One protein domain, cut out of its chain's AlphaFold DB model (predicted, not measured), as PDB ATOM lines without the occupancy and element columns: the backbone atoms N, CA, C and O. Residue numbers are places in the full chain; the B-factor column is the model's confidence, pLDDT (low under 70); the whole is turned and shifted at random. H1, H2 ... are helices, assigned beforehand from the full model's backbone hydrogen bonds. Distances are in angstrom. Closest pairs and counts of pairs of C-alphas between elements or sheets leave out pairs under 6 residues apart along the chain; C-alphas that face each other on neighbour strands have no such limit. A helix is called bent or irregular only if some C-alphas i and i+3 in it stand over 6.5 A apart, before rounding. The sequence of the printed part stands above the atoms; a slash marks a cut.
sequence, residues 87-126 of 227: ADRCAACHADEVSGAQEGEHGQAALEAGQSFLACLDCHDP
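This is residues 87 to 126 of the 227 residues of an uncharacterized protein of Proteobacteria bacterium (UniProt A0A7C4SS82). The chain makes one broad loop: an irregular helix, H1, then a short helix, H2, at a corner, then a long stretch with no named element, residues 109 to 126, that turns near Ala 113 and folds back. The printed part has 40 residues with two named helices, H1 then H2, and no named strand; the class is all helix, though under half of the residues, 18, are in named elements. It is compact, with a radius of gyration of the C-alphas of 9.9 A, and spans 27 by 20 by 13 A.

H1, residues 87 to 99, begins at C-alpha 87 (81.530, 211.359, 200.017) and measures 9.4 A. It is irregular: C-alphas 93 and 96 are 8.7 A apart. H2, residues 104 to 108, ends at C-alpha 108 (90.949, 205.690, 215.171).

A tight link of 4 residues joins H1 to H2, yet the two are apart, with no C-alphas within 8 A. In H2 every O i to N i+4 pair is within hydrogen-bond range; in H1, 6 of 9 are.

The C-alphas farthest apart, of Cys 93 and Ala 113, are 27.8 A apart. The printed part has no cut, and no printed residue is under 70 in pLDDT.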
ATOM      1  N   ALA A  87      81.799 210.590 198.797       91.00
ATOM      2  CA  ALA A  87      81.530 211.359 200.017       91.00
ATOM      3  C   ALA A  87      80.584 212.557 199.815       91.00
ATOM      4  O   ALA A  87      79.701 212.776 200.639       91.00
ATOM      5  N   ASP A  88      80.697 213.285 198.699       91.00
ATOM      6  CA  ASP A  88      79.845 214.445 198.399       91.00
ATOM      7  C   ASP A  88      78.348 214.100 198.328       91.00
ATOM      8  O   ASP A  88      77.501 214.913 198.700       91.00
ATOM      9  N   ARG A  89      77.998 212.886 197.879       91.44
ATOM     10  CA  ARG A  89      76.601 212.426 197.868       91.44
ATOM     11  C   ARG A  89      76.078 212.218 199.280       91.44
ATOM     12  O   ARG A  89      74.949 212.594 199.569       91.44
ATOM     13  N   CYS A  90      76.910 211.674 200.160       92.50
ATOM     14  CA  CYS A  90      76.584 211.501 201.568       92.50
ATOM     15  C   CYS A  90      76.516 212.859 202.285       92.50
ATOM     16  O   CYS A  90      75.606 213.090 203.078       92.50
ATOM     17  N   ALA A  91      77.422 213.784 201.952       93.50
ATOM     18  CA  ALA A  91      77.518 215.117 202.544       93.50
ATOM     19  C   ALA A  91      76.268 215.983 202.321       93.50
ATOM     20  O   ALA A  91      76.042 216.916 203.087       93.50
ATOM     21  N   ALA A  92      75.429 215.658 201.329       93.19
ATOM     22  CA  ALA A  92      74.140 216.323 201.123       93.19
ATOM     23  C   ALA A  92      73.245 216.285 202.379       93.19
ATOM     24  O   ALA A  92      72.512 217.240 202.630       93.19
ATOM     25  N   CYS A  93      73.349 215.216 203.178       94.12
ATOM     26  CA  CYS A  93      72.643 215.061 204.456       94.12
ATOM     27  C   CYS A  93      73.594 214.884 205.656       94.12
ATOM     28  O   CYS A  93      73.223 215.208 206.780       94.12
ATOM     29  N   HIS A  94      74.816 214.395 205.432       93.00
ATOM     30  CA  HIS A  94      75.803 214.040 206.458       93.00
ATOM     31  C   HIS A  94      77.068 214.912 206.386       93.00
ATOM     32  O   HIS A  94      78.183 214.405 206.484       93.00
ATOM     33  N   ALA A  95      76.917 216.222 206.176       93.38
ATOM     34  CA  ALA A  95      78.053 217.138 206.008       93.38
ATOM     35  C   ALA A  95      79.049 217.090 207.184       93.38
ATOM     36  O   ALA A  95      80.264 217.065 206.964       93.38
ATOM     37  N   ASP A  96      78.540 217.028 208.415       91.12
ATOM     38  CA  ASP A  96      79.367 216.981 209.624       91.12
ATOM     39  C   ASP A  96      80.122 215.649 209.737       91.12
ATOM     40  O   ASP A  96      81.322 215.641 210.004       91.12
ATOM     41  N   GLU A  97      79.454 214.529 209.440       89.25
ATOM     42  CA  GLU A  97      80.069 213.195 209.475       89.25
ATOM     43  C   GLU A  97      81.157 213.049 208.413       89.25
ATOM     44  O   GLU A  97      82.213 212.488 208.682       89.25
ATOM     45  N   VAL A  98      80.933 213.584 207.208       90.12
ATOM     46  CA  VAL A  98      81.938 213.579 206.136       90.12
ATOM     47  C   VAL A  98      83.140 214.442 206.516       90.12
ATOM     48  O   VAL A  98      84.280 214.023 206.319       90.12
ATOM     49  N   SER A  99      82.902 215.620 207.100       88.00
ATOM     50  CA  SER A  99      83.972 216.524 207.541       88.00
ATOM     51  C   SER A  99      84.799 215.918 208.678       88.00
ATOM     52  O   SER A  99      86.016 216.070 208.700       88.00
ATOM     53  N   GLY A 100      84.144 215.199 209.594       86.75
ATOM     54  CA  GLY A 100      84.766 214.519 210.727       86.75
ATOM     55  C   GLY A 100      85.177 213.069 210.461       86.75
ATOM     56  O   GLY A 100      85.639 212.413 211.388       86.75
ATOM     57  N   ALA A 101      85.036 212.540 209.240       84.62
ATOM     58  CA  ALA A 101      85.212 211.107 208.961       84.62
ATOM     59  C   ALA A 101      86.626 210.590 209.277       84.62
ATOM     60  O   ALA A 101      86.813 209.427 209.625       84.62
ATOM     61  N   GLN A 102      87.633 211.455 209.148       79.44
ATOM     62  CA  GLN A 102      89.027 211.146 209.486       79.44
ATOM     63  C   GLN A 102      89.367 211.440 210.954       79.44
ATOM     64  O   GLN A 102      90.481 211.173 211.402       79.44
ATOM     65  N   GLU A 103      88.415 211.987 211.699       79.81
ATOM     66  CA  GLU A 103      88.511 212.325 213.110       79.81
ATOM     67  C   GLU A 103      87.627 211.359 213.928       79.81
ATOM     68  O   GLU A 103      86.969 210.463 213.394       79.81
ATOM     69  N   GLY A 104      87.633 211.487 215.257       75.06
ATOM     70  CA  GLY A 104      86.751 210.689 216.116       75.06
ATOM     71  C   GLY A 104      87.010 209.175 216.059       75.06
ATOM     72  O   GLY A 104      88.158 208.739 215.991       75.06
ATOM     73  N   GLU A 105      85.949 208.372 216.175       74.88
ATOM     74  CA  GLU A 105      86.040 206.903 216.244       74.88
ATOM     75  C   GLU A 105      86.418 206.266 214.898       74.88
ATOM     76  O   GLU A 105      87.198 205.314 214.887       74.88
ATOM     77  N   HIS A 106      85.944 206.817 213.770       84.75
ATOM     78  CA  HIS A 106      86.344 206.362 212.434       84.75
ATOM     79  C   HIS A 106      87.849 206.540 212.235       84.75
ATOM     80  O   HIS A 106      88.539 205.554 212.013       84.75
ATOM     81  N   GLY A 107      88.388 207.747 212.440       77.69
ATOM     82  CA  GLY A 107      89.823 208.019 212.292       77.69
ATOM     83  C   GLY A 107      90.755 207.212 213.212       77.69
ATOM     84  O   GLY A 107      91.959 207.153 212.968       77.69
ATOM     85  N   GLN A 108      90.217 206.584 214.264       80.44
ATOM     86  CA  GLN A 108      90.949 205.690 215.171       80.44
ATOM     87  C   GLN A 108      90.882 204.213 214.758       80.44
ATOM     88  O   GLN A 108      91.648 203.397 215.281       80.44
ATOM     89  N   ALA A 109      89.981 203.849 213.843       82.31
ATOM     90  CA  ALA A 109      89.874 202.499 213.321       82.31
ATOM     91  C   ALA A 109      91.017 202.193 212.339       82.31
ATOM     92  O   ALA A 109      91.562 203.071 211.669       82.31
ATOM     93  N   ALA A 110      91.393 200.920 212.240       82.62
ATOM     94  CA  ALA A 110      92.298 200.470 211.192       82.62
ATOM     95  C   ALA A 110      91.501 200.218 209.905       82.62
ATOM     96  O   ALA A 110      90.461 199.565 209.946       82.62
ATOM     97  N   LEU A 111      92.015 200.704 208.776       82.50
ATOM     98  CA  LEU A 111      91.489 200.399 207.447       82.50
ATOM     99  C   LEU A 111      92.190 199.170 206.869       82.50
ATOM    100  O   LEU A 111      93.402 198.998 207.040       82.50
ATOM    101  N   GLU A 112      91.447 198.337 206.144       84.94
ATOM    102  CA  GLU A 112      92.046 197.326 205.280       84.94
ATOM    103  C   GLU A 112      92.711 197.981 204.058       84.94
ATOM    104  O   GLU A 112      92.463 199.140 203.706       84.94
ATOM    105  N   ALA A 113      93.597 197.236 203.393       83.94
ATOM    106  CA  ALA A 113      94.307 197.742 202.226       83.94
ATOM    107  C   ALA A 113      93.324 198.128 201.108       83.94
ATOM    108  O   ALA A 113      92.600 197.283 200.590       83.94
ATOM    109  N   GLY A 114      93.350 199.401 200.712       81.19
ATOM    110  CA  GLY A 114      92.484 199.947 199.664       81.19
ATOM    111  C   GLY A 114      91.203 200.609 200.169       81.19
ATOM    112  O   GLY A 114      90.537 201.244 199.360       81.19
ATOM    113  N   GLN A 115      90.891 200.526 201.468       84.06
ATOM    114  CA  GLN A 115      89.752 201.241 202.046       84.06
ATOM    115  C   GLN A 115      90.091 202.702 202.370       84.06
ATOM    116  O   GLN A 115      91.254 203.061 202.586       84.06
ATOM    117  N   SER A 116      89.062 203.544 202.450       83.31
ATOM    118  CA  SER A 116      89.174 204.944 202.872       83.31
ATOM    119  C   SER A 116      87.977 205.368 203.718       83.31
ATOM    120  O   SER A 116      86.839 205.074 203.373       83.31
ATOM    121  N   PHE A 117      88.198 206.169 204.767       83.88
ATOM    122  CA  PHE A 117      87.098 206.778 205.534       83.88
ATOM    123  C   PHE A 117      86.235 207.743 204.707       83.88
ATOM    124  O   PHE A 117      85.099 208.022 205.072       83.88
ATOM    125  N   LEU A 118      86.749 208.227 203.573       83.06
ATOM    126  CA  LEU A 118      85.985 209.043 202.623       83.06
ATOM    127  C   LEU A 118      85.239 208.196 201.577       83.06
ATOM    128  O   LEU A 118      84.439 208.724 200.809       83.06
ATOM    129  N   ALA A 119      85.487 206.887 201.536       88.25
ATOM    130  CA  ALA A 119      84.757 205.938 200.711       88.25
ATOM    131  C   ALA A 119      83.738 205.208 201.591       88.25
ATOM    132  O   ALA A 119      83.920 204.061 201.983       88.25
ATOM    133  N   CYS A 120      82.644 205.896 201.921       90.38
ATOM    134  CA  CYS A 120      81.644 205.420 202.882       90.38
ATOM    135  C   CYS A 120      81.126 204.009 202.550       90.38
ATOM    136  O   CYS A 120      80.905 203.201 203.449       90.38
ATOM    137  N   LEU A 121      80.989 203.702 201.254       90.50
ATOM    138  CA  LEU A 121      80.524 202.410 200.748       90.50
ATOM    139  C   LEU A 121      81.511 201.247 200.933       90.50
ATOM    140  O   LEU A 121      81.134 200.102 200.696       90.50
ATOM    141  N   ASP A 122      82.749 201.502 201.359       88.88
ATOM    142  CA  ASP A 122      83.696 200.433 201.699       88.88
ATOM    143  C   ASP A 122      83.272 199.673 202.962       88.88
ATOM    144  O   ASP A 122      83.654 198.515 203.137       88.88
ATOM    145  N   CYS A 123      82.478 200.318 203.826       88.38
ATOM    146  CA  CYS A 123      82.013 199.763 205.098       88.38
ATOM    147  C   CYS A 123      80.490 199.869 205.284       88.38
ATOM    148  O   CYS A 123      79.887 199.010 205.927       88.38
ATOM    149  N   HIS A 124      79.853 200.916 204.753       90.62
ATOM    150  CA  HIS A 124      78.427 201.169 204.927       90.62
ATOM    151  C   HIS A 124      77.623 200.786 203.684       90.62
ATOM    152  O   HIS A 124      77.848 201.310 202.600       90.62
ATOM    153  N   ASP A 125      76.597 199.955 203.867       91.38
ATOM    154  CA  ASP A 125      75.571 199.722 202.849       91.38
ATOM    155  C   ASP A 125      74.385 200.679 203.082       91.38
ATOM    156  O   ASP A 125      73.663 200.505 204.070       91.38
ATOM    157  N   PRO A 126      74.142 201.686 202.219       91.75
ATOM    158  CA  PRO A 126      73.052 202.641 202.395       91.75
ATOM    159  C   PRO A 126      71.673 201.986 202.308       91.75
ATOM    160  O   PRO A 126      70.719 202.560 202.833       91.75
TER     161      PRO A 126